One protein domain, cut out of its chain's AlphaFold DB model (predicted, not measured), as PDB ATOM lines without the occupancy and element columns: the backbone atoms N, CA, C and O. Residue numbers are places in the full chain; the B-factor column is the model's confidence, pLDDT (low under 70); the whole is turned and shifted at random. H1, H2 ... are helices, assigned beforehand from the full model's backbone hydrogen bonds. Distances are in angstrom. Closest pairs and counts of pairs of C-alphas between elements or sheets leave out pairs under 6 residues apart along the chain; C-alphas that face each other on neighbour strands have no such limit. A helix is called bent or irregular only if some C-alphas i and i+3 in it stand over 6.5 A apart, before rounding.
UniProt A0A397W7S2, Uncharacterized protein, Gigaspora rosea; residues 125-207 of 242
ATOM      1  N   LYS A 125      48.479   3.205  24.896       94.38
ATOM      2  CA  LYS A 125      49.869   2.814  24.642       94.38
ATOM      3  C   LYS A 125      50.405   3.567  23.435       94.38
ATOM      4  O   LYS A 125      49.718   3.698  22.424       94.38
ATOM      5  N   ASN A 126      51.625   4.069  23.541       92.19
ATOM      6  CA  ASN A 126      52.310   4.731  22.441       92.19
ATOM      7  C   ASN A 126      52.817   3.705  21.399       92.19
ATOM      8  O   ASN A 126      52.656   2.492  21.553       92.19
ATOM      9  N   SER A 127      53.500   4.176  20.353       92.25
ATOM     10  CA  SER A 127      54.050   3.305  19.304       92.25
ATOM     11  C   SER A 127      55.157   2.345  19.752       92.25
ATOM     12  O   SER A 127      55.503   1.440  19.000       92.25
ATOM     13  N   SER A 128      55.751   2.541  20.935       91.19
ATOM     14  CA  SER A 128      56.709   1.594  21.526       91.19
ATOM     15  C   SER A 128      56.044   0.584  22.464       91.19
ATOM     16  O   SER A 128      56.740  -0.218  23.079       91.19
ATOM     17  N   GLY A 129      54.714   0.622  22.605       90.25
ATOM     18  CA  GLY A 129      53.959  -0.226  23.528       90.25
ATOM     19  C   GLY A 129      53.995   0.238  24.987       90.25
ATOM     20  O   GLY A 129      53.441  -0.442  25.850       90.25
ATOM     21  N   SER A 130      54.614   1.385  25.282       90.81
ATOM     22  CA  SER A 130      54.652   1.973  26.625       90.81
ATOM     23  C   SER A 130      53.375   2.762  26.897       90.81
ATOM     24  O   SER A 130      52.847   3.415  25.996       90.81
ATOM     25  N   TYR A 131      52.887   2.745  28.137       92.06
ATOM     26  CA  TYR A 131      51.719   3.536  28.521       92.06
ATOM     27  C   TYR A 131      51.983   5.034  28.357       92.06
ATOM     28  O   TYR A 131      53.008   5.547  28.807       92.06
ATOM     29  N   CYS A 132      51.038   5.740  27.739       90.38
ATOM     30  CA  CYS A 132      51.098   7.181  27.526       90.38
ATOM     31  C   CYS A 132      51.274   7.925  28.860       90.38
ATOM     32  O   CYS A 132      52.109   8.817  28.942       90.38
ATOM     33  N   GLY A 133      50.588   7.502  29.930       85.38
ATOM     34  CA  GLY A 133      50.719   8.092  31.273       85.38
ATOM     35  C   GLY A 133      52.096   7.934  31.939       85.38
ATOM     36  O   GLY A 133      52.354   8.588  32.943       85.38
ATOM     37  N   LEU A 134      52.991   7.105  31.387       84.31
ATOM     38  CA  LEU A 134      54.371   6.941  31.864       84.31
ATOM     39  C   LEU A 134      55.388   7.772  31.063       84.31
ATOM     40  O   LEU A 134      56.568   7.798  31.408       84.31
ATOM     41  N   VAL A 135      54.953   8.445  29.994       83.38
ATOM     42  CA  VAL A 135      55.783   9.387  29.234       83.38
ATOM     43  C   VAL A 135      55.726  10.745  29.931       83.38
ATOM     44  O   VAL A 135      54.637  11.282  30.113       83.38
ATOM     45  N   GLU A 136      56.883  11.306  30.292       75.69
ATOM     46  CA  GLU A 136      57.010  12.508  31.140       75.69
ATOM     47  C   GLU A 136      56.064  13.649  30.722       75.69
ATOM     48  O   GLU A 136      55.180  14.026  31.488       75.69
ATOM     49  N   ASP A 137      56.141  14.110  29.471       79.50
ATOM     50  CA  ASP A 137      55.296  15.202  28.955       79.50
ATOM     51  C   ASP A 137      53.784  14.908  29.022       79.50
ATOM     52  O   ASP A 137      52.949  15.809  29.146       79.50
ATOM     53  N   THR A 138      53.408  13.635  28.910       82.62
ATOM     54  CA  THR A 138      52.006  13.203  28.950       82.62
ATOM     55  C   THR A 138      51.506  13.075  30.388       82.62
ATOM     56  O   THR A 138      50.381  13.479  30.684       82.62
ATOM     57  N   ALA A 139      52.354  12.605  31.303       82.75
ATOM     58  CA  ALA A 139      52.059  12.573  32.731       82.75
ATOM     59  C   ALA A 139      51.787  13.983  33.277       82.75
ATOM     60  O   ALA A 139      50.827  14.181  34.020       82.75
ATOM     61  N   VAL A 140      52.566  14.988  32.851       82.94
ATOM     62  CA  VAL A 140      52.321  16.394  33.228       82.94
ATOM     63  C   VAL A 140      50.953  16.868  32.728       82.94
ATOM     64  O   VAL A 140      50.238  17.541  33.467       82.94
ATOM     65  N   THR A 141      50.558  16.487  31.511       85.75
ATOM     66  CA  THR A 141      49.245  16.840  30.941       85.75
ATOM     67  C   THR A 141      48.101  16.228  31.742       85.75
ATOM     68  O   THR A 141      47.146  16.927  32.078       85.75
ATOM     69  N   LEU A 142      48.208  14.950  32.105       85.06
ATOM     70  CA  LEU A 142      47.198  14.279  32.921       85.06
ATOM     71  C   LEU A 142      47.113  14.886  34.330       85.06
ATOM     72  O   LEU A 142      46.020  15.192  34.798       85.06
ATOM     73  N   ASN A 143      48.255  15.142  34.973       83.69
ATOM     74  CA  ASN A 143      48.310  15.793  36.285       83.69
ATOM     75  C   ASN A 143      47.704  17.198  36.261       83.69
ATOM     76  O   ASN A 143      47.054  17.599  37.222       83.69
ATOM     77  N   TYR A 144      47.907  17.938  35.171       85.06
ATOM     78  CA  TYR A 144      47.294  19.243  34.981       85.06
ATOM     79  C   TYR A 144      45.767  19.132  34.898       85.06
ATOM     80  O   TYR A 144      45.083  19.787  35.673       85.06
ATOM     81  N   ILE A 145      45.227  18.245  34.052       84.94
ATOM     82  CA  ILE A 145      43.770  18.017  33.939       84.94
ATOM     83  C   ILE A 145      43.155  17.640  35.296       84.94
ATOM     84  O   ILE A 145      42.075  18.111  35.637       84.94
ATOM     85  N   LEU A 146      43.857  16.819  36.084       83.62
ATOM     86  CA  LEU A 146      43.415  16.364  37.406       83.62
ATOM     87  C   LEU A 146      43.674  17.378  38.536       83.62
ATOM     88  O   LEU A 146      43.435  17.060  39.699       83.62
ATOM     89  N   GLY A 147      44.183  18.579  38.233       79.31
ATOM     90  CA  GLY A 147      44.437  19.630  39.225       79.31
ATOM     91  C   GLY A 147      45.607  19.366  40.173       79.31
ATOM     92  O   GLY A 147      45.805  20.117  41.124       79.31
ATOM     93  N   LEU A 148      46.404  18.325  39.921       77.62
ATOM     94  CA  LEU A 148      47.612  18.013  40.691       77.62
ATOM     95  C   LEU A 148      48.781  18.943  40.352       77.62
ATOM     96  O   LEU A 148      49.740  19.041  41.116       77.62
ATOM     97  N   ASN A 149      48.719  19.614  39.201       78.19
ATOM     98  CA  ASN A 149      49.679  20.630  38.801       78.19
ATOM     99  C   ASN A 149      48.938  21.905  38.389       78.19
ATOM    100  O   ASN A 149      48.111  21.875  37.484       78.19
ATOM    101  N   SER A 150      49.263  23.028  39.026       76.44
ATOM    102  CA  SER A 150      48.722  24.346  38.670       76.44
ATOM    103  C   SER A 150      49.446  24.988  37.484       76.44
ATOM    104  O   SER A 150      48.935  25.927  36.875       76.44
ATOM    105  N   THR A 151      50.638  24.491  37.139       81.50
ATOM    106  CA  THR A 151      51.436  25.019  36.033       81.50
ATOM    107  C   THR A 151      50.975  24.408  34.720       81.50
ATOM    108  O   THR A 151      50.993  23.188  34.547       81.50
ATOM    109  N   GLN A 152      50.610  25.273  33.774       81.62
ATOM    110  CA  GLN A 152      50.230  24.873  32.426       81.62
ATOM    111  C   GLN A 152      51.365  24.067  31.760       81.62
ATOM    112  O   GLN A 152      52.489  24.572  31.664       81.62
ATOM    113  N   PRO A 153      51.108  22.837  31.278       82.06
ATOM    114  CA  PRO A 153      52.130  22.025  30.636       82.06
ATOM    115  C   PRO A 153      52.617  22.670  29.339       82.06
ATOM    116  O   PRO A 153      51.842  23.234  28.558       82.06
ATOM    117  N   ASN A 154      53.907  22.496  29.051       82.19
ATOM    118  CA  ASN A 154      54.408  22.682  27.699       82.19
ATOM    119  C   ASN A 154      54.045  21.450  26.857       82.19
ATOM    120  O   ASN A 154      54.809  20.494  26.764       82.19
ATOM    121  N   LEU A 155      52.828  21.451  26.317       84.44
ATOM    122  CA  LEU A 155      52.246  20.308  25.624       84.44
ATOM    123  C   LEU A 155      53.010  19.967  24.339       84.44
ATOM    124  O   LEU A 155      53.092  20.783  23.423       84.44
ATOM    125  N   ASN A 156      53.478  18.724  24.230       85.69
ATOM    126  CA  ASN A 156      53.881  18.170  22.944       85.69
ATOM    127  C   ASN A 156      52.642  17.682  22.163       85.69
ATOM    128  O   ASN A 156      51.719  17.091  22.727       85.69
ATOM    129  N   CYS A 157      52.607  17.904  20.851       90.75
ATOM    130  CA  CYS A 157      51.450  17.578  20.005       90.75
ATOM    131  C   CYS A 157      51.434  16.099  19.577       90.75
ATOM    132  O   CYS A 157      51.260  15.763  18.403       90.75
ATOM    133  N   SER A 158      51.686  15.199  20.527       91.25
ATOM    134  CA  SER A 158      51.702  13.754  20.303       91.25
ATOM    135  C   SER A 158      50.292  13.163  20.235       91.25
ATOM    136  O   SER A 158      49.329  13.731  20.757       91.25
ATOM    137  N   ASN A 159      50.176  11.968  19.644       93.56
ATOM    138  CA  ASN A 159      48.919  11.216  19.646       93.56
ATOM    139  C   ASN A 159      48.457  10.877  21.071       93.56
ATOM    140  O   ASN A 159      47.259  10.902  21.317       93.56
ATOM    141  N   CYS A 160      49.380  10.624  22.012       93.81
ATOM    142  CA  CYS A 160      49.045  10.404  23.424       93.81
ATOM    143  C   CYS A 160      48.327  11.621  24.020       93.81
ATOM    144  O   CYS A 160      47.211  11.498  24.515       93.81
ATOM    145  N   ASN A 161      48.927  12.809  23.915       92.88
ATOM    146  CA  ASN A 161      48.325  14.034  24.437       92.88
ATOM    147  C   ASN A 161      46.998  14.364  23.746       92.88
ATOM    148  O   ASN A 161      46.031  14.717  24.422       92.88
ATOM    149  N   LYS A 162      46.916  14.181  22.419       94.50
ATOM    150  CA  LYS A 162      45.657  14.346  21.681       94.50
ATOM    151  C   LYS A 162      44.582  13.389  22.204       94.50
ATOM    152  O   LYS A 162      43.459  13.823  22.449       94.50
ATOM    153  N   ALA A 163      44.914  12.112  22.377       95.56
ATOM    154  CA  ALA A 163      43.984  11.091  22.848       95.56
ATOM    155  C   ALA A 163      43.469  11.392  24.254       95.56
ATOM    156  O   ALA A 163      42.258  11.391  24.453       95.56
ATOM    157  N   ILE A 164      44.353  11.725  25.197       94.12
ATOM    158  CA  ILE A 164      43.967  12.070  26.571       94.12
ATOM    159  C   ILE A 164      43.040  13.285  26.576       94.12
ATOM    160  O   ILE A 164      41.928  13.211  27.093       94.12
ATOM    161  N   LEU A 165      43.452  14.389  25.948       93.69
ATOM    162  CA  LEU A 165      42.669  15.622  25.984       93.69
ATOM    163  C   LEU A 165      41.301  15.444  25.312       93.69
ATOM    164  O   LEU A 165      40.293  15.830  25.894       93.69
ATOM    165  N   ASN A 166      41.225  14.790  24.145       95.44
ATOM    166  CA  ASN A 166      39.930  14.507  23.512       95.44
ATOM    167  C   ASN A 166      39.075  13.535  24.330       95.44
ATOM    168  O   ASN A 166      37.861  13.686  24.347       95.44
ATOM    169  N   THR A 167      39.675  12.575  25.037       96.25
ATOM    170  CA  THR A 167      38.935  11.641  25.899       96.25
ATOM    171  C   THR A 167      38.228  12.380  27.035       96.25
ATOM    172  O   THR A 167      37.022  12.214  27.211       96.25
ATOM    173  N   PHE A 168      38.936  13.265  27.744       93.81
ATOM    174  CA  PHE A 168      38.329  14.104  28.783       93.81
ATOM    175  C   PHE A 168      37.299  15.080  28.205       93.81
ATOM    176  O   PHE A 168      36.186  15.174  28.717       93.81
ATOM    177  N   MET A 169      37.627  15.766  27.107       92.31
ATOM    178  CA  MET A 169      36.718  16.733  26.486       92.31
ATOM    179  C   MET A 169      35.428  16.091  25.962       92.31
ATOM    180  O   MET A 169      34.349  16.666  26.110       92.31
ATOM    181  N   ASN A 170      35.520  14.895  25.380       95.00
ATOM    182  CA  ASN A 170      34.354  14.133  24.942       95.00
ATOM    183  C   ASN A 170      33.495  13.691  26.123       95.00
ATOM    184  O   ASN A 170      32.273  13.787  26.036       95.00
ATOM    185  N   TYR A 171      34.122  13.247  27.214       93.88
ATOM    186  CA  TYR A 171      33.408  12.859  28.425       93.88
ATOM    187  C   TYR A 171      32.635  14.040  29.017       93.88
ATOM    188  O   TYR A 171      31.428  13.939  29.191       93.88
ATOM    189  N   ILE A 172      33.278  15.197  29.204       91.88
ATOM    190  CA  ILE A 172      32.622  16.415  29.714       91.88
ATOM    191  C   ILE A 172      31.457  16.839  28.809       91.88
ATOM    192  O   ILE A 172      30.408  17.253  29.289       91.88
ATOM    193  N   LYS A 173      31.608  16.712  27.484       92.56
ATOM    194  CA  LYS A 173      30.532  17.028  26.535       92.56
ATOM    195  C   LYS A 173      29.320  16.096  26.681       92.56
ATOM    196  O   LYS A 173      28.199  16.531  26.432       92.56
ATOM    197  N   GLN A 174      29.544  14.829  27.026       93.81
ATOM    198  CA  GLN A 174      28.485  13.840  27.259       93.81
ATOM    199  C   GLN A 174      27.895  13.938  28.674       93.81
ATOM    200  O   GLN A 174      26.728  13.611  28.857       93.81
ATOM    201  N   HIS A 175      28.684  14.441  29.625       90.94
ATOM    202  CA  HIS A 175      28.366  14.577  31.045       90.94
ATOM    203  C   HIS A 175      28.567  16.027  31.520       90.94
ATOM    204  O   HIS A 175      29.477  16.298  32.315       90.94
ATOM    205  N   PRO A 176      27.773  16.995  31.021       90.50
ATOM    206  CA  PRO A 176      27.962  18.416  31.323       90.50
ATOM    207  C   PRO A 176      27.868  18.740  32.822       90.50
ATOM    208  O   PRO A 176      28.460  19.718  33.277       90.50
ATOM    209  N   GLU A 177      27.186  17.909  33.613       89.12
ATOM    210  CA  GLU A 177      27.127  18.004  35.073       89.12
ATOM    211  C   GLU A 177      28.506  17.924  35.746       89.12
ATOM    212  O   GLU A 177      28.705  18.529  36.798       89.12
ATOM    213  N   THR A 178      29.476  17.249  35.119       89.38
ATOM    214  CA  THR A 178      30.837  17.059  35.656       89.38
ATOM    215  C   THR A 178      31.748  18.264  35.433       89.38
ATOM    216  O   THR A 178      32.831  18.343  36.010       89.38
ATOM    217  N   GLN A 179      31.324  19.253  34.636       87.81
ATOM    218  CA  GLN A 179      32.136  20.432  34.324       87.81
ATOM    219  C   GLN A 179      32.520  21.231  35.580       87.81
ATOM    220  O   GLN A 179      33.620  21.777  35.644       87.81
ATOM    221  N   ALA A 180      31.643  21.282  36.587       87.06
ATOM    222  CA  ALA A 180      31.906  21.972  37.852       87.06
ATOM    223  C   ALA A 180      32.928  21.245  38.745       87.06
ATOM    224  O   ALA A 180      33.459  21.841  39.681       87.06
ATOM    225  N   ASP A 181      33.188  19.967  38.467       86.19
ATOM    226  CA  ASP A 181      34.141  19.142  39.204       86.19
ATOM    227  C   ASP A 181      35.520  19.109  38.537       86.19
ATOM    228  O   ASP A 181      36.458  18.558  39.111       86.19
ATOM    229  N   LEU A 182      35.663  19.705  37.347       81.94
ATOM    230  CA  LEU A 182      36.938  19.795  36.652       81.94
ATOM    231  C   LEU A 182      37.856  20.802  37.374       81.94
ATOM    232  O   LEU A 182      37.499  21.977  37.494       81.94
ATOM    233  N   PRO A 183      39.051  20.391  37.829       79.75
ATOM    234  CA  PRO A 183      39.956  21.290  38.548       79.75
ATOM    235  C   PRO A 183      40.532  22.417  37.687       79.75
ATOM    236  O   PRO A 183      40.973  23.440  38.211       79.75
ATOM    237  N   VAL A 184      40.551  22.217  36.370       79.25
ATOM    238  CA  VAL A 184      41.030  23.187  35.387       79.25
ATOM    239  C   VAL A 184      39.878  23.602  34.490       79.25
ATOM    240  O   VAL A 184      39.113  22.769  34.023       79.25
ATOM    241  N   ASP A 185      39.761  24.888  34.194       79.06
ATOM    242  CA  ASP A 185      38.742  25.386  33.283       79.06
ATOM    243  C   ASP A 185      38.976  24.918  31.835       79.06
ATOM    244  O   ASP A 185      40.096  24.799  31.331       79.06
ATOM    245  N   GLN A 186      37.880  24.697  31.113       80.44
ATOM    246  CA  GLN A 186      37.916  24.239  29.725       80.44
ATOM    247  C   GLN A 186      38.705  25.186  28.799       80.44
ATOM    248  O   GLN A 186      39.361  24.728  27.861       80.44
ATOM    249  N   SER A 187      38.685  26.496  29.066       83.94
ATOM    250  CA  SER A 187      39.469  27.498  28.331       83.94
ATOM    251  C   SER A 187      40.972  27.279  28.460       83.94
ATOM    252  O   SER A 187      41.695  27.440  27.473       83.94
ATOM    253  N   SER A 188      41.463  26.859  29.625       84.88
ATOM    254  CA  SER A 188      42.877  26.521  29.788       84.88
ATOM    255  C   SER A 188      43.261  25.300  28.959       84.88
ATOM    256  O   SER A 188      44.273  25.330  28.259       84.88
ATOM    257  N   ILE A 189      42.420  24.261  28.939       84.69
ATOM    258  CA  ILE A 189      42.624  23.077  28.085       84.69
ATOM    259  C   ILE A 189      42.685  23.478  26.602       84.69
ATOM    260  O   ILE A 189      43.607  23.080  25.883       84.69
ATOM    261  N   GLN A 190      41.755  24.323  26.148       85.44
ATOM    262  CA  GLN A 190      41.745  24.852  24.779       85.44
ATOM    263  C   GLN A 190      42.993  25.685  24.466       85.44
ATOM    264  O   GLN A 190      43.574  25.552  23.389       85.44
ATOM    265  N   THR A 191      43.443  26.508  25.414       86.31
ATOM    266  CA  THR A 191      44.639  27.352  25.264       86.31
ATOM    267  C   THR A 191      45.906  26.515  25.126       86.31
ATOM    268  O   THR A 191      46.792  26.858  24.347       86.31
ATOM    269  N   ILE A 192      46.010  25.400  25.850       83.81
ATOM    270  CA  ILE A 192      47.135  24.471  25.696       83.81
ATOM    271  C   ILE A 192      47.094  23.823  24.313       83.81
ATOM    272  O   ILE A 192      48.112  23.763  23.621       83.81
ATOM    273  N   ALA A 193      45.920  23.348  23.907       86.00
ATOM    274  CA  ALA A 193      45.757  22.624  22.659       86.00
ATOM    275  C   ALA A 193      45.896  23.494  21.405       86.00
ATOM    276  O   ALA A 193      46.282  22.975  20.359       86.00
ATOM    277  N   SER A 194      45.623  24.799  21.485       86.69
ATOM    278  CA  SER A 194      45.742  25.710  20.337       86.69
ATOM    279  C   SER A 194      47.162  25.751  19.761       86.69
ATOM    280  O   SER A 194      47.329  25.904  18.551       86.69
ATOM    281  N   LYS A 195      48.187  25.488  20.590       87.75
ATOM    282  CA  LYS A 195      49.591  25.332  20.163       87.75
ATOM    283  C   LYS A 195      49.806  24.175  19.182       87.75
ATOM    284  O   LYS A 195      50.784  24.176  18.445       87.75
ATOM    285  N   CYS A 196      48.894  23.206  19.166       88.81
ATOM    286  CA  CYS A 196      48.935  22.021  18.316       88.81
ATOM    287  C   CYS A 196      48.025  22.105  17.084       88.81
ATOM    288  O   CYS A 196      47.906  21.131  16.339       88.81
ATOM    289  N   GLY A 197      47.405  23.266  16.853       88.56
ATOM    290  CA  GLY A 197      46.522  23.527  15.722       88.56
ATOM    291  C   GLY A 197      45.050  23.205  15.989       88.56
ATOM    292  O   GLY A 197      44.684  22.483  16.915       88.56
ATOM    293  N   ASN A 198      44.182  23.745  15.133       84.50
ATOM    294  CA  ASN A 198      42.725  23.734  15.327       84.50
ATOM    295  C   ASN A 198      42.096  22.331  15.310       84.50
ATOM    296  O   ASN A 198      41.019  22.140  15.862       84.50
ATOM    297  N   SER A 199      42.758  21.345  14.701       88.44
ATOM    298  CA  SER A 199      42.299  19.951  14.664       88.44
ATOM    299  C   SER A 199      42.791  19.121  15.852       88.44
ATOM    300  O   SER A 199      42.700  17.895  15.828       88.44
ATOM    301  N   PHE A 200      43.404  19.734  16.867       92.06
ATOM    302  CA  PHE A 200      43.923  18.973  17.996       92.06
ATOM    303  C   PHE A 200      42.815  18.546  18.968       92.06
ATOM    304  O   PHE A 200      42.811  17.395  19.385       92.06
ATOM    305  N   LEU A 201      41.842  19.416  19.267       91.75
ATOM    306  CA  LEU A 201      40.643  19.093  20.065       91.75
ATOM    307  C   LEU A 201      39.402  18.977  19.173       91.75
ATOM    308  O   LEU A 201      38.449  19.742  19.300       91.75
ATOM    309  N   ASP A 202      39.440  18.043  18.230       92.69
ATOM    310  CA  ASP A 202      38.366  17.792  17.260       92.69
ATOM    311  C   ASP A 202      37.347  16.736  17.731       92.69
ATOM    312  O   ASP A 202      36.434  16.373  16.992       92.69
ATOM    313  N   GLY A 203      37.504  16.222  18.951       91.94
ATOM    314  CA  GLY A 203      36.717  15.122  19.505       91.94
ATOM    315  C   GLY A 203      37.157  13.741  19.017       91.94
ATOM    316  O   GLY A 203      36.595  12.735  19.448       91.94
ATOM    317  N   THR A 204      38.170  13.644  18.154       95.31
ATOM    318  CA  THR A 204      38.680  12.355  17.677       95.31
ATOM    319  C   THR A 204      39.807  11.870  18.579       95.31
ATOM    320  O   THR A 204      40.833  12.533  18.735       95.31
ATOM    321  N   VAL A 205      39.646  10.669  19.134       94.88
ATOM    322  CA  VAL A 205      40.707   9.962  19.862       94.88
ATOM    323  C   VAL A 205      41.548   9.184  18.837       94.88
ATOM    324  O   VAL A 205      41.039   8.228  18.249       94.88
ATOM    325  N   PRO A 206      42.797   9.595  18.544       93.06
ATOM    326  CA  PRO A 206      43.628   8.919  17.554       93.06
ATOM    327  C   PRO A 206      44.151   7.576  18.075       93.06
ATOM    328  O   PRO A 206      44.251   7.347  19.277       93.06
ATOM    329  N   ASP A 207      44.586   6.721  17.151       92.38
ATOM    330  CA  ASP A 207      45.362   5.529  17.484       92.38
ATOM    331  C   ASP A 207      46.752   5.933  18.006       92.38
ATOM    332  O   ASP A 207      47.625   6.385  17.256       92.38
TER     333      ASP A 207
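This is residues 125 to 207 of the 242 residues of an uncharacterized protein of Gigaspora rosea (UniProt A0A397W7S2). Three helices, H1, H2 and H4, lie roughly lengthwise in a loosely packed triangle, and a short fourth, H3, turns a corner at the far end of H2. Two long stretches without named elements fold back around them: residues 146 to 158 lead from H1 back to the beginning of H2, and residues 195 to 207 run back past H2. The printed part has 83 residues with four named helices, H1 to H4 in order, and no named strand; the class is all helix, though the helices hold 41 residues, under half. It is compact, with a radius of gyration of the C-alphas of 12.1 A and spans of 36 by 25 by 21 A.

H1, residues 136 to 145, touches H2, residues 159 to 174, through residues 160 to 164 of H2 alone. Their closest C-alphas, of Thr 138 and Asn 161, are 5.9 A apart, and they run the same way at a shallow tilt of 14 degrees. H3, residues 176 to 181, is close to H2 but not clearly touching, with closest C-alphas of Ile 172 and Gln 179 at 6.1 A and a steep tilt of 67 degrees, only just short of about perpendicular. H4, residues 186 to 194, is close to H2 but not clearly touching, with closest C-alphas of Leu 165 and Ile 189 at 7.7 A, opposite ways at a shallow tilt of 30 degrees. H1 and H3 are apart. In H1, H2 and H4 every O i to N i+4 pair is within hydrogen-bond range; in H3 0 of 2 are, beside 2 of 3 O i to N i+3 pairs.

H1 begins at C-alpha 136, (57.010, 12.508, 31.140), and is 14.6 A long. H2 is 22.0 A, H3 10.0 A. H3 is irregular, but only just: C-alphas 177 and 180 are 6.8 A apart. H4, 12.3 A, ends at C-alpha 194, (45.742, 25.710, 20.337).

The C-alphas farthest apart, of Ser 128 and Glu 177, are 36.4 A apart. The printed part has no cut. The link from H1 to H2 is long; those from H2 to H3 and H3 to H4 are tight. The mean pLDDT of the printed part is 87.7, and no printed residue is under 70.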